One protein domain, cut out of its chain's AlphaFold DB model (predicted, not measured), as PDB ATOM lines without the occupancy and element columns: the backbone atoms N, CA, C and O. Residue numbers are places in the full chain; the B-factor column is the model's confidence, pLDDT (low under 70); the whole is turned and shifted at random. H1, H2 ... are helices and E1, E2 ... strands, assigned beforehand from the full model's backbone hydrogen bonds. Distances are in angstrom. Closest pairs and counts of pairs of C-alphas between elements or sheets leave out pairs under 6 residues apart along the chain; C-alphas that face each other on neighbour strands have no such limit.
ATOM      1  N   ALA A   4     -92.733 -44.004  33.015       71.81
ATOM      2  CA  ALA A   4     -93.677 -43.688  31.954       71.81
ATOM      3  C   ALA A   4     -92.934 -43.473  30.631       71.81
ATOM      4  O   ALA A   4     -91.851 -42.884  30.596       71.81
ATOM      5  N   VAL A   5     -93.546 -43.930  29.539       71.00
ATOM      6  CA  VAL A   5     -93.005 -43.821  28.184       71.00
ATOM      7  C   VAL A   5     -94.050 -43.165  27.288       71.00
ATOM      8  O   VAL A   5     -95.205 -43.591  27.273       71.00
ATOM      9  N   SER A   6     -93.655 -42.128  26.548       65.56
ATOM     10  CA  SER A   6     -94.532 -41.427  25.601       65.56
ATOM     11  C   SER A   6     -93.941 -41.437  24.196       65.56
ATOM     12  O   SER A   6     -92.770 -41.098  24.044       65.56
ATOM     13  N   ASP A   7     -94.754 -41.727  23.185       75.19
ATOM     14  CA  ASP A   7     -94.395 -41.625  21.768       75.19
ATOM     15  C   ASP A   7     -95.598 -41.137  20.947       75.19
ATOM     16  O   ASP A   7     -96.725 -41.106  21.446       75.19
ATOM     17  N   GLY A   8     -95.369 -40.780  19.685       77.19
ATOM     18  CA  GLY A   8     -96.435 -40.583  18.703       77.19
ATOM     19  C   GLY A   8     -97.285 -39.335  18.944       77.19
ATOM     20  O   GLY A   8     -98.473 -39.322  18.631       77.19
ATOM     21  N   ILE A   9     -96.698 -38.277  19.509       84.12
ATOM     22  CA  ILE A   9     -97.404 -37.012  19.770       84.12
ATOM     23  C   ILE A   9     -97.843 -36.355  18.453       84.12
ATOM     24  O   ILE A   9     -98.923 -35.773  18.388       84.12
ATOM     25  N   HIS A  10     -97.006 -36.428  17.416       89.12
ATOM     26  CA  HIS A  10     -97.222 -35.915  16.064       89.12
ATOM     27  C   HIS A  10     -97.890 -34.535  16.047       89.12
ATOM     28  O   HIS A  10     -98.954 -34.358  15.463       89.12
ATOM     29  N   GLY A  11     -97.338 -33.563  16.787       85.00
ATOM     30  CA  GLY A  11     -97.870 -32.198  16.851       85.00
ATOM     31  C   GLY A  11     -99.309 -32.081  17.383       85.00
ATOM     32  O   GLY A  11     -99.964 -31.067  17.135       85.00
ATOM     33  N   THR A  12     -99.812 -33.094  18.098       91.25
ATOM     34  CA  THR A  12    -101.186 -33.170  18.616       91.25
ATOM     35  C   THR A  12    -101.244 -32.715  20.072       91.25
ATOM     36  O   THR A  12    -101.207 -33.520  21.004       91.25
ATOM     37  N   LEU A  13    -101.365 -31.401  20.279       90.62
ATOM     38  CA  LEU A  13    -101.384 -30.803  21.617       90.62
ATOM     39  C   LEU A  13    -102.462 -31.398  22.550       90.62
ATOM     40  O   LEU A  13    -102.101 -31.752  23.669       90.62
ATOM     41  N   PRO A  14    -103.730 -31.609  22.131       92.44
ATOM     42  CA  PRO A  14    -104.739 -32.168  23.036       92.44
ATOM     43  C   PRO A  14    -104.394 -33.574  23.552       92.44
ATOM     44  O   PRO A  14    -104.658 -33.890  24.709       92.44
ATOM     45  N   ALA A  15    -103.781 -34.418  22.715       89.25
ATOM     46  CA  ALA A  15    -103.351 -35.755  23.125       89.25
ATOM     47  C   ALA A  15    -102.187 -35.675  24.123       89.25
ATOM     48  O   ALA A  15    -102.194 -36.369  25.141       89.25
ATOM     49  N   LEU A  16    -101.230 -34.777  23.869       91.94
ATOM     50  CA  LEU A  16    -100.121 -34.520  24.782       91.94
ATOM     51  C   LEU A  16    -100.612 -33.991  26.135       91.94
ATOM     52  O   LEU A  16    -100.172 -34.477  27.170       91.94
ATOM     53  N   GLU A  17    -101.551 -33.047  26.157       92.56
ATOM     54  CA  GLU A  17    -102.117 -32.505  27.398       92.56
ATOM     55  C   GLU A  17    -102.783 -33.589  28.254       92.56
ATOM     56  O   GLU A  17    -102.601 -33.603  29.474       92.56
ATOM     57  N   VAL A  18    -103.507 -34.519  27.624       93.06
ATOM     58  CA  VAL A  18    -104.117 -35.668  28.310       93.06
ATOM     59  C   VAL A  18    -103.045 -36.586  28.898       93.06
ATOM     60  O   VAL A  18    -103.126 -36.922  30.080       93.06
ATOM     61  N   ALA A  19    -102.014 -36.940  28.126       90.31
ATOM     62  CA  ALA A  19    -100.907 -37.763  28.618       90.31
ATOM     63  C   ALA A  19    -100.158 -37.080  29.777       90.31
ATOM     64  O   ALA A  19     -99.907 -37.688  30.812       90.31
ATOM     65  N   MET A  20     -99.876 -35.778  29.664       90.50
ATOM     66  CA  MET A  20     -99.237 -34.999  30.728       90.50
ATOM     67  C   MET A  20    -100.095 -34.916  31.995       90.50
ATOM     68  O   MET A  20     -99.553 -34.899  33.101       90.50
ATOM     69  N   ALA A  21    -101.421 -34.830  31.863       91.50
ATOM     70  CA  ALA A  21    -102.327 -34.863  33.007       91.50
ATOM     71  C   ALA A  21    -102.271 -36.219  33.725       91.50
ATOM     72  O   ALA A  21    -102.226 -36.252  34.956       91.50
ATOM     73  N   ASP A  22    -102.201 -37.314  32.968       91.88
ATOM     74  CA  ASP A  22    -102.044 -38.664  33.507       91.88
ATOM     75  C   ASP A  22    -100.689 -38.845  34.212       91.88
ATOM     76  O   ASP A  22    -100.647 -39.269  35.368       91.88
ATOM     77  N   PHE A  23     -99.584 -38.387  33.608       90.56
ATOM     78  CA  PHE A  23     -98.256 -38.418  34.241       90.56
ATOM     79  C   PHE A  23     -98.228 -37.664  35.570       90.56
ATOM     80  O   PHE A  23     -97.624 -38.127  36.532       90.56
ATOM     81  N   ARG A  24     -98.911 -36.516  35.661       88.25
ATOM     82  CA  ARG A  24     -99.022 -35.759  36.919       88.25
ATOM     83  C   ARG A  24     -99.823 -36.507  37.981       88.25
ATOM     84  O   ARG A  24     -99.510 -36.379  39.160       88.25
ATOM     85  N   GLY A  25    -100.857 -37.245  37.577       89.56
ATOM     86  CA  GLY A  25    -101.683 -38.041  38.484       89.56
ATOM     87  C   GLY A  25    -100.963 -39.284  39.007       89.56
ATOM     88  O   GLY A  25    -101.107 -39.620  40.180       89.56
ATOM     89  N   GLN A  26    -100.178 -39.941  38.152       91.81
ATOM     90  CA  GLN A  26     -99.415 -41.140  38.508       91.81
ATOM     91  C   GLN A  26     -98.086 -40.815  39.202       91.81
ATOM     92  O   GLN A  26     -97.640 -41.595  40.036       91.81
ATOM     93  N   ALA A  27     -97.497 -39.653  38.896       89.19
ATOM     94  CA  ALA A  27     -96.214 -39.181  39.413       89.19
ATOM     95  C   ALA A  27     -95.095 -40.239  39.285       89.19
ATOM     96  O   ALA A  27     -94.537 -40.661  40.302       89.19
ATOM     97  N   PRO A  28     -94.772 -40.686  38.052       90.12
ATOM     98  CA  PRO A  28     -93.758 -41.708  37.847       90.12
ATOM     99  C   PRO A  28     -92.386 -41.213  38.321       90.12
ATOM    100  O   PRO A  28     -92.067 -40.025  38.237       90.12
ATOM    101  N   ASP A  29     -91.559 -42.146  38.787       87.31
ATOM    102  CA  ASP A  29     -90.192 -41.860  39.224       87.31
ATOM    103  C   ASP A  29     -89.302 -41.438  38.040       87.31
ATOM    104  O   ASP A  29     -88.359 -40.668  38.215       87.31
ATOM    105  N   LEU A  30     -89.602 -41.952  36.838       89.81
ATOM    106  CA  LEU A  30     -88.884 -41.680  35.594       89.81
ATOM    107  C   LEU A  30     -89.858 -41.478  34.429       89.81
ATOM    108  O   LEU A  30     -90.893 -42.136  34.334       89.81
ATOM    109  N   LEU A  31     -89.492 -40.593  33.507       92.38
ATOM    110  CA  LEU A  31     -90.211 -40.355  32.260       92.38
ATOM    111  C   LEU A  31     -89.200 -40.351  31.115       92.38
ATOM    112  O   LEU A  31     -88.147 -39.725  31.239       92.38
ATOM    113  N   VAL A  32     -89.527 -41.019  30.011       93.25
ATOM    114  CA  VAL A  32     -88.762 -40.980  28.758       93.25
ATOM    115  C   VAL A  32     -89.714 -40.708  27.599       93.25
ATOM    116  O   VAL A  32     -90.763 -41.341  27.474       93.25
ATOM    117  N   CYS A  33     -89.344 -39.775  26.724       94.38
ATOM    118  CA  CYS A  33     -90.050 -39.540  25.470       94.38
ATOM    119  C   CYS A  33     -89.323 -40.264  24.328       94.38
ATOM    120  O   CYS A  33     -88.124 -40.072  24.147       94.38
ATOM    121  N   LEU A  34     -90.028 -41.087  23.552       92.75
ATOM    122  CA  LEU A  34     -89.463 -41.828  22.416       92.75
ATOM    123  C   LEU A  34     -89.445 -41.029  21.101       92.75
ATOM    124  O   LEU A  34     -89.019 -41.556  20.074       92.75
ATOM    125  N   GLY A  35     -89.861 -39.762  21.146       90.81
ATOM    126  CA  GLY A  35     -89.835 -38.857  20.006       90.81
ATOM    127  C   GLY A  35     -91.212 -38.644  19.376       90.81
ATOM    128  O   GLY A  35     -92.226 -38.523  20.067       90.81
ATOM    129  N   ASN A  36     -91.215 -38.479  18.053       91.50
ATOM    130  CA  ASN A  36     -92.358 -38.149  17.206       91.50
ATOM    131  C   ASN A  36     -93.116 -36.908  17.699       91.50
ATOM    132  O   ASN A  36     -94.343 -36.870  17.708       91.50
ATOM    133  N   VAL A  37     -92.404 -35.876  18.161       93.31
ATOM    134  CA  VAL A  37     -93.035 -34.763  18.893       93.31
ATOM    135  C   VAL A  37     -93.659 -33.715  17.971       93.31
ATOM    136  O   VAL A  37     -94.812 -33.319  18.150       93.31
ATOM    137  N   GLY A  38     -92.876 -33.218  17.013       93.31
ATOM    138  CA  GLY A  38     -93.134 -31.945  16.327       93.31
ATOM    139  C   GLY A  38     -93.450 -32.057  14.836       93.31
ATOM    140  O   GLY A  38     -93.294 -31.069  14.129       93.31
ATOM    141  N   MET A  39     -93.827 -33.234  14.347       92.44
ATOM    142  CA  MET A  39     -94.095 -33.493  12.925       92.44
ATOM    143  C   MET A  39     -95.544 -33.933  12.708       92.44
ATOM    144  O   MET A  39     -96.201 -34.355  13.655       92.44
ATOM    145  N   THR A  40     -96.046 -33.819  11.477       91.44
ATOM    146  CA  THR A  40     -97.380 -34.274  11.030       91.44
ATOM    147  C   THR A  40     -98.613 -33.581  11.654       91.44
ATOM    148  O   THR A  40     -99.718 -33.738  11.138       91.44
ATOM    149  N   GLY A  41     -98.472 -32.775  12.715       89.75
ATOM    150  CA  GLY A  41     -99.596 -32.133  13.419       89.75
ATOM    151  C   GLY A  41     -99.635 -30.609  13.367       89.75
ATOM    152  O   GLY A  41     -98.714 -29.955  12.897       89.75
ATOM    153  N   LEU A  42    -100.715 -30.029  13.904       93.56
ATOM    154  CA  LEU A  42    -101.020 -28.593  13.808       93.56
ATOM    155  C   LEU A  42    -100.289 -27.711  14.834       93.56
ATOM    156  O   LEU A  42    -100.233 -26.493  14.660       93.56
ATOM    157  N   TRP A  43     -99.734 -28.287  15.907       96.19
ATOM    158  CA  TRP A  43     -99.096 -27.531  16.996       96.19
ATOM    159  C   TRP A  43     -97.644 -27.953  17.268       96.19
ATOM    160  O   TRP A  43     -97.277 -28.173  18.423       96.19
ATOM    161  N   PRO A  44     -96.776 -28.034  16.244       96.44
ATOM    162  CA  PRO A  44     -95.463 -28.653  16.385       96.44
ATOM    163  C   PRO A  44     -94.571 -27.914  17.393       96.44
ATOM    164  O   PRO A  44     -93.989 -28.541  18.276       96.44
ATOM    165  N   ASN A  45     -94.529 -26.577  17.340       97.69
ATOM    166  CA  ASN A  45     -93.726 -25.786  18.279       97.69
ATOM    167  C   ASN A  45     -94.214 -25.909  19.726       97.69
ATOM    168  O   ASN A  45     -93.402 -26.025  20.641       97.69
ATOM    169  N   VAL A  46     -95.534 -25.891  19.932       97.31
ATOM    170  CA  VAL A  46     -96.120 -25.966  21.277       97.31
ATOM    171  C   VAL A  46     -95.873 -27.348  21.879       97.31
ATOM    172  O   VAL A  46     -95.519 -27.439  23.048       97.31
ATOM    173  N   CYS A  47     -95.969 -28.416  21.081       96.94
ATOM    174  CA  CYS A  47     -95.621 -29.763  21.527       96.94
ATOM    175  C   CYS A  47     -94.136 -29.886  21.896       96.94
ATOM    176  O   CYS A  47     -93.824 -30.418  22.957       96.94
ATOM    177  N   LEU A  48     -93.220 -29.354  21.075       97.38
ATOM    178  CA  LEU A  48     -91.779 -29.373  21.374       97.38
ATOM    179  C   LEU A  48     -91.452 -28.619  22.675       97.38
ATOM    180  O   LEU A  48     -90.698 -29.118  23.505       97.38
ATOM    181  N   GLN A  49     -92.071 -27.457  22.890       97.38
ATOM    182  CA  GLN A  49     -91.955 -26.687  24.134       97.38
ATOM    183  C   GLN A  49     -92.542 -27.423  25.344       97.38
ATOM    184  O   GLN A  49     -91.967 -27.408  26.432       97.38
ATOM    185  N   ALA A  50     -93.694 -28.069  25.174       95.94
ATOM    186  CA  ALA A  50     -94.337 -28.823  26.240       95.94
ATOM    187  C   ALA A  50     -93.499 -30.041  26.657       95.94
ATOM    188  O   ALA A  50     -93.364 -30.289  27.853       95.94
ATOM    189  N   VAL A  51     -92.893 -30.753  25.699       95.62
ATOM    190  CA  VAL A  51     -91.982 -31.874  25.978       95.62
ATOM    191  C   VAL A  51     -90.689 -31.398  26.640       95.62
ATOM    192  O   VAL A  51     -90.266 -31.999  27.621       95.62
ATOM    193  N   GLU A  52     -90.095 -30.289  26.193       96.44
ATOM    194  CA  GLU A  52     -88.944 -29.677  26.879       96.44
ATOM    195  C   GLU A  52     -89.257 -29.398  28.358       96.44
ATOM    196  O   GLU A  52     -88.468 -29.732  29.241       96.44
ATOM    197  N   ALA A  53     -90.436 -28.840  28.649       95.38
ATOM    198  CA  ALA A  53     -90.846 -28.513  30.011       95.38
ATOM    199  C   ALA A  53     -91.013 -29.743  30.928       95.38
ATOM    200  O   ALA A  53     -90.994 -29.593  32.152       95.38
ATOM    201  N   LEU A  54     -91.145 -30.953  30.367       92.69
ATOM    202  CA  LEU A  54     -91.156 -32.199  31.140       92.69
ATOM    203  C   LEU A  54     -89.780 -32.532  31.730       92.69
ATOM    204  O   LEU A  54     -89.715 -33.323  32.666       92.69
ATOM    205  N   ASN A  55     -88.700 -31.916  31.230       93.19
ATOM    206  CA  ASN A  55     -87.322 -32.159  31.668       93.19
ATOM    207  C   ASN A  55     -86.945 -33.655  31.669       93.19
ATOM    208  O   ASN A  55     -86.150 -34.107  32.496       93.19
ATOM    209  N   CYS A  56     -87.524 -34.425  30.746       93.38
ATOM    210  CA  CYS A  56     -87.222 -35.835  30.551       93.38
ATOM    211  C   CYS A  56     -86.240 -36.034  29.386       93.38
ATOM    212  O   CYS A  56     -86.213 -35.219  28.459       93.38
ATOM    213  N   PRO A  57     -85.463 -37.130  29.374       94.88
ATOM    214  CA  PRO A  57     -84.738 -37.544  28.180       94.88
ATOM    215  C   PRO A  57     -85.689 -37.767  26.997       94.88
ATOM    216  O   PRO A  57     -86.793 -38.295  27.165       94.88
ATOM    217  N   VAL A  58     -85.236 -37.391  25.801       96.38
ATOM    218  CA  VAL A  58     -85.981 -37.567  24.550       96.38
ATOM    219  C   VAL A  58     -85.112 -38.310  23.545       96.38
ATOM    220  O   VAL A  58     -83.972 -37.910  23.287       96.38
ATOM    221  N   VAL A  59     -85.654 -39.388  22.987       96.62
ATOM    222  CA  VAL A  59     -85.039 -40.148  21.902       96.62
ATOM    223  C   VAL A  59     -85.215 -39.392  20.584       96.62
ATOM    224  O   VAL A  59     -86.295 -38.891  20.280       96.62
ATOM    225  N   LEU A  60     -84.146 -39.314  19.795       96.00
ATOM    226  CA  LEU A  60     -84.157 -38.728  18.461       96.00
ATOM    227  C   LEU A  60     -84.760 -39.715  17.453       96.00
ATOM    228  O   LEU A  60     -84.095 -40.644  16.989       96.00
ATOM    229  N   ASP A  61     -86.009 -39.478  17.076       94.38
ATOM    230  CA  ASP A  61     -86.667 -40.167  15.969       94.38
ATOM    231  C   ASP A  61     -86.303 -39.564  14.600       94.38
ATOM    232  O   ASP A  61     -85.691 -38.496  14.497       94.38
ATOM    233  N   ASN A  62     -86.679 -40.256  13.526       93.25
ATOM    234  CA  ASN A  62     -86.412 -39.823  12.154       93.25
ATOM    235  C   ASN A  62     -87.191 -38.557  11.755       93.25
ATOM    236  O   ASN A  62     -86.695 -37.761  10.956       93.25
ATOM    237  N   ALA A  63     -88.405 -38.363  12.276       92.00
ATOM    238  CA  ALA A  63     -89.221 -37.200  11.956       92.00
ATOM    239  C   ALA A  63     -88.649 -35.944  12.637       92.00
ATOM    240  O   ALA A  63     -88.513 -34.899  11.999       92.00
ATOM    241  N   ALA A  64     -88.221 -36.050  13.896       94.69
ATOM    242  CA  ALA A  64     -87.482 -35.002  14.584       94.69
ATOM    243  C   ALA A  64     -86.135 -34.721  13.900       94.69
ATOM    244  O   ALA A  64     -85.825 -33.561  13.637       94.69
ATOM    245  N   GLU A  65     -85.363 -35.745  13.522       95.38
ATOM    246  CA  GLU A  65     -84.104 -35.550  12.788       95.38
ATOM    247  C   GLU A  65     -84.303 -34.774  11.475       95.38
ATOM    248  O   GLU A  65     -83.479 -33.925  11.125       95.38
ATOM    249  N   ALA A  66     -85.421 -34.977  10.771       94.62
ATOM    250  CA  ALA A  66     -85.737 -34.221   9.559       94.62
ATOM    251  C   ALA A  66     -85.840 -32.699   9.799       94.62
ATOM    252  O   ALA A  66     -85.592 -31.912   8.882       94.62
ATOM    253  N   LEU A  67     -86.127 -32.252  11.030       95.75
ATOM    254  CA  LEU A  67     -86.112 -30.836  11.424       95.75
ATOM    255  C   LEU A  67     -84.692 -30.255  11.541       95.75
ATOM    256  O   LEU A  67     -84.540 -29.040  11.683       95.75
ATOM    257  N   LEU A  68     -83.640 -31.067  11.476       95.81
ATOM    258  CA  LEU A  68     -82.249 -30.598  11.526       95.81
ATOM    259  C   LEU A  68     -81.656 -30.350  10.135       95.81
ATOM    260  O   LEU A  68     -80.626 -29.688  10.006       95.81
ATOM    261  N   TRP A  69     -82.330 -30.831   9.091       95.25
ATOM    262  CA  TRP A  69     -81.852 -30.790   7.715       95.25
ATOM    263  C   TRP A  69     -82.810 -30.012   6.803       95.25
ATOM    264  O   TRP A  69     -83.974 -29.788   7.155       95.25
ATOM    265  N   PRO A  70     -82.350 -29.562   5.620       94.62
ATOM    266  CA  PRO A  70     -83.246 -29.025   4.602       94.62
ATOM    267  C   PRO A  70     -84.344 -30.032   4.250       94.62
ATOM    268  O   PRO A  70     -84.068 -31.223   4.103       94.62
ATOM    269  N   TRP A  71     -85.580 -29.550   4.090       93.12
ATOM    270  CA  TRP A  71     -86.697 -30.414   3.721       93.12
ATOM    271  C   TRP A  71     -86.464 -31.026   2.336       93.12
ATOM    272  O   TRP A  71     -86.258 -30.309   1.353       93.12
ATOM    273  N   ALA A  72     -86.462 -32.354   2.269       89.56
ATOM    274  CA  ALA A  72     -86.202 -33.083   1.038       89.56
ATOM    275  C   ALA A  72     -87.469 -33.201   0.182       89.56
ATOM    276  O   ALA A  72     -88.591 -33.259   0.689       89.56
ATOM    277  N   ALA A  73     -87.294 -33.281  -1.138       89.12
ATOM    278  CA  ALA A  73     -88.384 -33.637  -2.039       89.12
ATOM    279  C   ALA A  73     -88.888 -35.055  -1.729       89.12
ATOM    280  O   ALA A  73     -88.075 -35.945  -1.466       89.12
ATOM    281  N   LEU A  74     -90.203 -35.272  -1.817       87.00
ATOM    282  CA  LEU A  74     -90.817 -36.587  -1.626       87.00
ATOM    283  C   LEU A  74     -90.094 -37.646  -2.471       87.00
ATOM    284  O   LEU A  74     -89.998 -37.514  -3.692       87.00
ATOM    285  N   GLN A  75     -89.604 -38.694  -1.810       83.94
ATOM    286  CA  GLN A  75     -89.060 -39.897  -2.438       83.94
ATOM    287  C   GLN A  75     -90.013 -41.059  -2.130       83.94
ATOM    288  O   GLN A  75     -89.963 -41.581  -1.016       83.94
ATOM    289  N   PRO A  76     -90.903 -41.445  -3.063       81.12
ATOM    290  CA  PRO A  76     -91.857 -42.521  -2.821       81.12
ATOM    291  C   PRO A  76     -91.143 -43.851  -2.558       81.12
ATOM    292  O   PRO A  76     -90.251 -44.233  -3.318       81.12
ATOM    293  N   ARG A  77     -91.546 -44.572  -1.509       79.62
ATOM    294  CA  ARG A  77     -91.035 -45.912  -1.161       79.62
ATOM    295  C   ARG A  77     -92.079 -47.000  -1.412       79.62
ATOM    296  O   ARG A  77     -91.789 -48.177  -1.221       79.62
ATOM    297  N   GLY A  78     -93.261 -46.618  -1.897       80.44
ATOM    298  CA  GLY A  78     -94.339 -47.546  -2.236       80.44
ATOM    299  C   GLY A  78     -95.193 -47.949  -1.037       80.44
ATOM    300  O   GLY A  78     -95.928 -48.929  -1.130       80.44
ATOM    301  N   LEU A  79     -95.102 -47.215   0.076       76.56
ATOM    302  CA  LEU A  79     -96.025 -47.370   1.194       76.56
ATOM    303  C   LEU A  79     -97.368 -46.689   0.873       76.56
ATOM    304  O   LEU A  79     -97.406 -45.722   0.102       76.56
ATOM    305  N   PRO A  80     -98.482 -47.180   1.440       71.44
ATOM    306  CA  PRO A  80     -99.729 -46.428   1.422       71.44
ATOM    307  C   PRO A  80     -99.527 -45.065   2.108       71.44
ATOM    308  O   PRO A  80     -98.704 -44.928   3.011       71.44
ATOM    309  N   ASP A  81    -100.257 -44.056   1.637       80.00
ATOM    310  CA  ASP A  81    -100.418 -42.748   2.290       80.00
ATOM    311  C   ASP A  81     -99.155 -41.862   2.400       80.00
ATOM    312  O   ASP A  81     -99.198 -40.784   2.988       80.00
ATOM    313  N   GLU A  82     -98.035 -42.225   1.759       81.88
ATOM    314  CA  GLU A  82     -96.772 -41.458   1.824       81.88
ATOM    315  C   GLU A  82     -96.932 -39.982   1.470       81.88
ATOM    316  O   GLU A  82     -96.296 -39.112   2.062       81.88
ATOM    317  N   ARG A  83     -97.784 -39.694   0.484       81.50
ATOM    318  CA  ARG A  83     -98.051 -38.323   0.061       81.50
ATOM    319  C   ARG A  83     -98.929 -37.575   1.061       81.50
ATOM    320  O   ARG A  83     -98.702 -36.389   1.279       81.50
ATOM    321  N   GLU A  84     -99.893 -38.269   1.657       85.88
ATOM    322  CA  GLU A  84    -100.796 -37.705   2.661       85.88
ATOM    323  C   GLU A  84    -100.056 -37.365   3.956       85.88
ATOM    324  O   GLU A  84    -100.449 -36.426   4.634       85.88
ATOM    325  N   ILE A  85     -98.957 -38.065   4.258       86.00
ATOM    326  CA  ILE A  85     -98.058 -37.764   5.385       86.00
ATOM    327  C   ILE A  85     -97.043 -36.670   5.013       86.00
ATOM    328  O   ILE A  85     -96.762 -35.775   5.810       86.00
ATOM    329  N   TYR A  86     -96.522 -36.694   3.781       90.81
ATOM    330  CA  TYR A  86     -95.496 -35.750   3.334       90.81
ATOM    331  C   TYR A  86     -95.943 -34.287   3.391       90.81
ATOM    332  O   TYR A  86     -95.154 -33.421   3.758       90.81
ATOM    333  N   GLU A  87     -97.183 -33.986   3.002       91.25
ATOM    334  CA  GLU A  87     -97.684 -32.606   2.984       91.25
ATOM    335  C   GLU A  87     -97.808 -32.000   4.406       91.25
ATOM    336  O   GLU A  87     -97.265 -30.911   4.630       91.25
ATOM    337  N   PRO A  88     -98.422 -32.681   5.396       92.19
ATOM    338  CA  PRO A  88     -98.389 -32.279   6.805       92.19
ATOM    339  C   PRO A  88     -96.981 -32.155   7.395       92.19
ATOM    340  O   PRO A  88     -96.713 -31.232   8.172       92.19
ATOM    341  N   ASP A  89     -96.067 -33.050   7.026       93.62
ATOM    342  CA  ASP A  89     -94.678 -32.994   7.483       93.62
ATOM    343  C   ASP A  89     -93.933 -31.795   6.898       93.62
ATOM    344  O   ASP A  89     -93.238 -31.080   7.621       93.62
ATOM    345  N   ALA A  90     -94.139 -31.507   5.611       94.62
ATOM    346  CA  ALA A  90     -93.593 -30.321   4.962       94.62
ATOM    347  C   ALA A  90     -94.089 -29.040   5.642       94.62
ATOM    348  O   ALA A  90     -93.310 -28.115   5.885       94.62
ATOM    349  N   TRP A  91     -95.380 -28.991   5.984       95.00
ATOM    350  CA  TRP A  91     -95.947 -27.875   6.733       95.00
ATOM    351  C   TRP A  91     -95.314 -27.751   8.122       95.00
ATOM    352  O   TRP A  91     -94.878 -26.660   8.494       95.00
ATOM    353  N   SER A  92     -95.207 -28.860   8.860       95.88
ATOM    354  CA  SER A  92     -94.602 -28.895  10.195       95.88
ATOM    355  C   SER A  92     -93.156 -28.418  10.155       95.88
ATOM    356  O   SER A  92     -92.769 -27.562  10.947       95.88
ATOM    357  N   HIS A  93     -92.373 -28.883   9.177       96.62
ATOM    358  CA  HIS A  93     -90.999 -28.436   8.973       96.62
ATOM    359  C   HIS A  93     -90.939 -26.918   8.810       96.62
ATOM    360  O   HIS A  93     -90.213 -26.257   9.546       96.62
ATOM    361  N   VAL A  94     -91.753 -26.330   7.933       96.19
ATOM    362  CA  VAL A  94     -91.788 -24.868   7.747       96.19
ATOM    363  C   VAL A  94     -92.245 -24.134   9.013       96.19
ATOM    364  O   VAL A  94     -91.710 -23.071   9.329       96.19
ATOM    365  N   ALA A  95     -93.219 -24.683   9.737       96.69
ATOM    366  CA  ALA A  95     -93.773 -24.067  10.936       96.69
ATOM    367  C   ALA A  95     -92.794 -24.069  12.121       96.69
ATOM    368  O   ALA A  95     -92.866 -23.172  12.963       96.69
ATOM    369  N   VAL A  96     -91.898 -25.058  12.216       97.94
ATOM    370  CA  VAL A  96     -90.974 -25.203  13.348       97.94
ATOM    371  C   VAL A  96     -89.860 -24.152  13.310       97.94
ATOM    372  O   VAL A  96     -89.040 -24.096  12.384       97.94
ATOM    373  N   GLY A  97     -89.809 -23.342  14.370       97.44
ATOM    374  CA  GLY A  97     -88.875 -22.232  14.528       97.44
ATOM    375  C   GLY A  97     -87.453 -22.652  14.909       97.44
ATOM    376  O   GLY A  97     -87.182 -23.781  15.312       97.44
ATOM    377  N   HIS A  98     -86.510 -21.709  14.814       97.19
ATOM    378  CA  HIS A  98     -85.101 -21.953  15.152       97.19
ATOM    379  C   HIS A  98     -84.886 -22.406  16.598       97.19
ATOM    380  O   HIS A  98     -84.026 -23.249  16.845       97.19
ATOM    381  N   ARG A  99     -85.656 -21.856  17.545       97.31
ATOM    382  CA  ARG A  99     -85.571 -22.232  18.960       97.31
ATOM    383  C   ARG A  99     -85.906 -23.711  19.132       97.31
ATOM    384  O   ARG A  99     -85.143 -24.441  19.749       97.31
ATOM    385  N   GLU A 100     -87.013 -24.146  18.548       98.12
ATOM    386  CA  GLU A 100     -87.510 -25.514  18.656       98.12
ATOM    387  C   GLU A 100     -86.606 -26.514  17.928       98.12
ATOM    388  O   GLU A 100     -86.364 -27.601  18.445       98.12
ATOM    389  N   ARG A 101     -85.998 -26.131  16.796       97.75
ATOM    390  CA  ARG A 101     -84.926 -26.931  16.170       97.75
ATOM    391  C   ARG A 101     -83.719 -27.088  17.095       97.75
ATOM    392  O   ARG A 101     -83.118 -28.155  17.129       97.75
ATOM    393  N   GLY A 102     -83.393 -26.055  17.874       97.69
ATOM    394  CA  GLY A 102     -82.362 -26.123  18.911       97.69
ATOM    395  C   GLY A 102     -82.688 -27.121  20.029       97.69
ATOM    396  O   GLY A 102     -81.777 -27.757  20.545       97.69
ATOM    397  N   LEU A 103     -83.971 -27.319  20.360       97.31
ATOM    398  CA  LEU A 103     -84.392 -28.357  21.312       97.31
ATOM    399  C   LEU A 103     -84.129 -29.759  20.757       97.31
ATOM    400  O   LEU A 103     -83.573 -30.605  21.449       97.31
ATOM    401  N   VAL A 104     -84.468 -29.980  19.483       97.00
ATOM    402  CA  VAL A 104     -84.271 -31.270  18.806       97.00
ATOM    403  C   VAL A 104     -82.792 -31.655  18.727       97.00
ATOM    404  O   VAL A 104     -82.457 -32.831  18.823       97.00
ATOM    405  N   GLN A 105     -81.879 -30.684  18.625       96.75
ATOM    406  CA  GLN A 105     -80.435 -30.954  18.654       96.75
ATOM    407  C   GLN A 105     -79.954 -31.590  19.967       96.75
ATOM    408  O   GLN A 105     -78.884 -32.194  19.983       96.75
ATOM    409  N   ALA A 106     -80.708 -31.446  21.060       95.56
ATOM    410  CA  ALA A 106     -80.384 -32.054  22.347       95.56
ATOM    411  C   ALA A 106     -80.928 -33.487  22.499       95.56
ATOM    412  O   ALA A 106     -80.624 -34.144  23.497       95.56
ATOM    413  N   TYR A 107     -81.734 -33.972  21.547       96.75
ATOM    414  CA  TYR A 107     -82.286 -35.325  21.592       96.75
ATOM    415  C   TYR A 107     -81.180 -36.360  21.381       96.75
ATOM    416  O   TYR A 107     -80.199 -36.120  20.675       96.75
ATOM    417  N   GLN A 108     -81.336 -37.526  22.005       95.44
ATOM    418  CA  GLN A 108     -80.308 -38.565  22.015       95.44
ATOM    419  C   GLN A 108     -80.728 -39.742  21.133       95.44
ATOM    420  O   GLN A 108     -81.886 -40.141  21.190       95.44
ATOM    421  N   PRO A 109     -79.826 -40.358  20.351       94.81
ATOM    422  CA  PRO A 109     -80.168 -41.555  19.574       94.81
ATOM    423  C   PRO A 109     -80.678 -42.707  20.449       94.81
ATOM    424  O   PRO A 109     -81.546 -43.473  20.037       94.81
ATOM    425  N   THR A 110     -80.145 -42.804  21.669       94.56
ATOM    426  CA  THR A 110     -80.521 -43.798  22.667       94.56
ATOM    427  C   THR A 110     -80.635 -43.169  24.048       94.56
ATOM    428  O   THR A 110     -79.912 -42.230  24.379       94.56
ATOM    429  N   VAL A 111     -81.530 -43.708  24.874       93.94
ATOM    430  CA  VAL A 111     -81.667 -43.348  26.290       93.94
ATOM    431  C   VAL A 111     -81.654 -44.625  27.123       93.94
ATOM    432  O   VAL A 111     -82.424 -45.546  26.864       93.94
ATOM    433  N   SER A 112     -80.805 -44.676  28.149       91.62
ATOM    434  CA  SER A 112     -80.836 -45.728  29.171       91.62
ATOM    435  C   SER A 112     -81.437 -45.162  30.448       91.62
ATOM    436  O   SER A 112     -80.753 -44.484  31.214       91.62
ATOM    437  N   SER A 113     -82.730 -45.397  30.658       81.62
ATOM    438  CA  SER A 113     -83.447 -44.937  31.851       81.62
ATOM    439  C   SER A 113     -83.230 -45.850  33.049       81.62
ATOM    440  O   SER A 113     -83.144 -45.360  34.174       81.62
ATOM    441  N   LEU A 114     -83.084 -47.158  32.809       82.31
ATOM    442  CA  LEU A 114     -82.866 -48.201  33.812       82.31
ATOM    443  C   LEU A 114     -81.751 -49.170  33.382       82.31
ATOM    444  O   LEU A 114     -81.478 -49.272  32.187       82.31
ATOM    445  N   PRO A 115     -81.126 -49.926  34.314       80.25
ATOM    446  CA  PRO A 115     -79.993 -50.808  33.999       80.25
ATOM    447  C   PRO A 115     -80.238 -51.831  32.878       80.25
ATOM    448  O   PRO A 115     -79.284 -52.250  32.231       80.25
ATOM    449  N   GLU A 116     -81.493 -52.221  32.647       85.44
ATOM    450  CA  GLU A 116     -81.891 -53.218  31.641       85.44
ATOM    451  C   GLU A 116     -82.824 -52.640  30.562       85.44
ATOM    452  O   GLU A 116     -83.380 -53.390  29.764       85.44
ATOM    453  N   VAL A 117     -83.011 -51.314  30.527       88.44
ATOM    454  CA  VAL A 117     -83.897 -50.645  29.561       88.44
ATOM    455  C   VAL A 117     -83.076 -49.731  28.663       88.44
ATOM    456  O   VAL A 117     -82.425 -48.793  29.124       88.44
ATOM    457  N   LEU A 118     -83.139 -50.002  27.360       90.69
ATOM    458  CA  LEU A 118     -82.579 -49.161  26.312       90.69
ATOM    459  C   LEU A 118     -83.715 -48.700  25.397       90.69
ATOM    460  O   LEU A 118     -84.378 -49.519  24.767       90.69
ATOM    461  N   ALA A 119     -83.918 -47.390  25.325       92.31
ATOM    462  CA  ALA A 119     -84.911 -46.755  24.476       92.31
ATOM    463  C   ALA A 119     -84.264 -46.204  23.198       92.31
ATOM    464  O   ALA A 119     -83.239 -45.521  23.262       92.31
ATOM    465  N   PHE A 120     -84.880 -46.491  22.052       93.00
ATOM    466  CA  PHE A 120     -84.526 -46.004  20.715       93.00
ATOM    467  C   PHE A 120     -85.774 -46.028  19.816       93.00
ATOM    468  O   PHE A 120     -86.737 -46.725  20.126       93.00
ATOM    469  N   HIS A 121     -85.766 -45.288  18.704       91.31
ATOM    470  CA  HIS A 121     -86.941 -45.182  17.828       91.31
ATOM    471  C   HIS A 121     -87.056 -46.327  16.802       91.31
ATOM    472  O   HIS A 121     -88.127 -46.894  16.624       91.31
ATOM    473  N   GLY A 122     -85.960 -46.685  16.127       87.62
ATOM    474  CA  GLY A 122     -85.930 -47.779  15.141       87.62
ATOM    475  C   GLY A 122     -84.879 -48.818  15.509       87.62
ATOM    476  O   GLY A 122     -85.188 -49.954  15.834       87.62
ATOM    477  N   ARG A 123     -83.617 -48.399  15.536       88.50
ATOM    478  CA  ARG A 123     -82.487 -49.120  16.132       88.50
ATOM    479  C   ARG A 123     -81.573 -48.159  16.881       88.50
ATOM    480  O   ARG A 123     -81.591 -46.970  16.545       88.50
ATOM    481  N   PRO A 124     -80.727 -48.656  17.801       87.50
ATOM    482  CA  PRO A 124     -79.757 -47.820  18.505       87.50
ATOM    483  C   PRO A 124     -78.863 -46.985  17.572       87.50
ATOM    484  O   PRO A 124     -78.558 -45.832  17.865       87.50
ATOM    485  N   GLU A 125     -78.481 -47.534  16.417       87.94
ATOM    486  CA  GLU A 125     -77.593 -46.896  15.439       87.94
ATOM    487  C   GLU A 125     -78.348 -46.244  14.268       87.94
ATOM    488  O   GLU A 125     -77.735 -45.565  13.439       87.94
ATOM    489  N   ARG A 126     -79.662 -46.487  14.135       88.62
ATOM    490  CA  ARG A 126     -80.465 -46.035  12.988       88.62
ATOM    491  C   ARG A 126     -81.944 -45.866  13.343       88.62
ATOM    492  O   ARG A 126     -82.697 -46.831  13.407       88.62
ATOM    493  N   ASN A 127     -82.398 -44.623  13.423       90.56
ATOM    494  CA  ASN A 127     -83.797 -44.250  13.671       90.56
ATOM    495  C   ASN A 127     -84.741 -44.412  12.456       90.56
ATOM    496  O   ASN A 127     -85.927 -44.157  12.574       90.56
ATOM    497  N   THR A 128     -84.258 -44.805  11.279       88.31
ATOM    498  CA  THR A 128     -85.094 -44.972  10.070       88.31
ATOM    499  C   THR A 128     -85.491 -46.420   9.791       88.31
ATOM    500  O   THR A 128     -86.183 -46.686   8.806       88.31
ATOM    501  N   GLU A 129     -85.029 -47.369  10.608       85.88
ATOM    502  CA  GLU A 129     -85.390 -48.776  10.446       85.88
ATOM    503  C   GLU A 129     -86.872 -48.981  10.772       85.88
ATOM    504  O   GLU A 129     -87.340 -48.594  11.840       85.88
ATOM    505  N   VAL A 130     -87.595 -49.635   9.865       81.81
ATOM    506  CA  VAL A 130     -88.971 -50.066  10.118       81.81
ATOM    507  C   VAL A 130     -88.925 -51.393  10.862       81.81
ATOM    508  O   VAL A 130     -88.445 -52.390  10.321       81.81
ATOM    509  N   LEU A 131     -89.429 -51.392  12.094       81.88
ATOM    510  CA  LEU A 131     -89.654 -52.599  12.876       81.88
ATOM    511  C   LEU A 131     -91.126 -53.004  12.775       81.88
ATOM    512  O   LEU A 131     -92.023 -52.182  12.947       81.88
ATOM    513  N   ASP A 132     -91.375 -54.281  12.523       82.56
ATOM    514  CA  ASP A 132     -92.710 -54.868  12.478       82.56
ATOM    515  C   ASP A 132     -92.763 -56.198  13.245       82.56
ATOM    516  O   ASP A 132     -91.758 -56.695  13.757       82.56
ATOM    517  N   ALA A 133     -93.948 -56.806  13.307       83.50
ATOM    518  CA  ALA A 133     -94.154 -58.077  14.000       83.50
ATOM    519  C   ALA A 133     -93.335 -59.250  13.420       83.50
ATOM    520  O   ALA A 133     -93.217 -60.287  14.070       83.50
ATOM    521  N   ALA A 134     -92.794 -59.116  12.206       85.50
ATOM    522  CA  ALA A 134     -91.952 -60.122  11.568       85.50
ATOM    523  C   ALA A 134     -90.450 -59.867  11.789       85.50
ATOM    524  O   ALA A 134     -89.622 -60.688  11.382       85.50
ATOM    525  N   THR A 135     -90.079 -58.755  12.427       81.25
ATOM    526  CA  THR A 135     -88.683 -58.378  12.636       81.25
ATOM    527  C   THR A 135     -88.022 -59.282  13.691       81.25
ATOM    528  O   THR A 135     -88.500 -59.350  14.822       81.25
ATOM    529  N   PRO A 136     -86.920 -59.993  13.366       82.94
ATOM    530  CA  PRO A 136     -86.262 -60.897  14.312       82.94
ATOM    531  C   PRO A 136     -85.640 -60.166  15.508       82.94
ATOM    532  O   PRO A 136     -85.028 -59.119  15.338       82.94
ATOM    533  N   GLU A 137     -85.656 -60.770  16.697       78.94
ATOM    534  CA  GLU A 137     -85.081 -60.168  17.915       78.94
ATOM    535  C   GLU A 137     -83.589 -59.812  17.773       78.94
ATOM    536  O   GLU A 137     -83.156 -58.737  18.177       78.94
ATOM    537  N   GLY A 138     -82.804 -60.654  17.091       76.69
ATOM    538  CA  GLY A 138     -81.384 -60.384  16.826       76.69
ATOM    539  C   GLY A 138     -81.114 -59.142  15.962       76.69
ATOM    540  O   GLY A 138     -79.969 -58.713  15.878       76.69
ATOM    541  N   ARG A 139     -82.140 -58.558  15.322       73.31
ATOM    542  CA  ARG A 139     -82.050 -57.274  14.604       73.31
ATOM    543  C   ARG A 139     -82.222 -56.055  15.519       73.31
ATOM    544  O   ARG A 139     -81.937 -54.955  15.060       73.31
ATOM    545  N   LEU A 140     -82.686 -56.231  16.759       67.31
ATOM    546  CA  LEU A 140     -82.922 -55.144  17.720       67.31
ATOM    547  C   LEU A 140     -81.660 -54.756  18.509       67.31
ATOM    548  O   LEU A 140     -81.592 -53.655  19.044       67.31
TER     549      LEU A 140
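AT A GLANCE: This is residues 4 to 140 of the 142 residues of an uncharacterized protein of Deinococcus irradiatisoli (UniProt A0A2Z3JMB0). Two small strand pairs, E1 with E2 and E3 with E4, lie next to each other along one side of a helical part made by H1, H2, H4 and H5. H3 sits near the middle, H4 lies at the end away from the strands, and residues 132 to 138 of the last stretch stick out. The printed part has 137 residues, in the order E1 H1 E2 H2 H3 H4 H5 E3 E4; E1 and E2 are parallel, E3 and E4 antiparallel. The class is mixed, helices and strands, with under half of the residues in named elements; the whole is compact, with a radius of gyration of the C-alphas of 15.1 A and spans of 42 by 38 by 24 A.

HOW THE PARTS SIT: E1, residues 4 to 6, and E2, residues 30 to 33, are parallel, with N 4 and O 30 at 2.9 A. With H1, residues 13 to 26, they form a strand-helix-strand unit, two parallel neighbour strands joined through a helix, with a right-handed crossover. E3, residues 111 to 114, and E4, residues 117 to 119, are an antiparallel hairpin, with N 119 and O 111 at 2.8 A. The closest C-alphas of E2 and E3, Val 32 and Ser 113, are 7.3 A apart. H2, residues 44 to 53, and H1 only just touch, with 3 pairs of C-alphas within 8 A, and only at their ends, Leu 13 and Cys 47 being closest at 5.9 A. H2 and H4, residues 82 to 95, likewise only just touch, with 3 such pairs, only at their ends, closest at C-alphas 44 and 92, 6.3 A. H5, residues 98 to 104, touches H2 at a steep tilt of 57 degrees, with C-alphas 45 and 100 closest at 6.2 A. H3, residues 62 to 66, is close to but not clearly touching H5, at 6.5 A between C-alphas 64 and 104. Every O i to N i+4 pair is within hydrogen-bond range in H1, H2, H3 and H5, and 9 of 10 in H4.

IN THESE COORDINATES: E1 begins at C-alpha 4 (-93.677, -43.688, 31.954), and E4 ends at C-alpha 119 (-84.911, -46.755, 24.476). H1 and H4 are each 19.9 A long, H2 14.4 A, E2 10.4 A and H5 10.0 A.

THE WHOLE: The C-alphas farthest apart, of Gly 25 and Ala 73, are 42.9 A apart. The printed part has no cut; the link H3 to H4 is long, and residues 120 to 140 hold no named element. Residues 6 and 140 have pLDDT under 70.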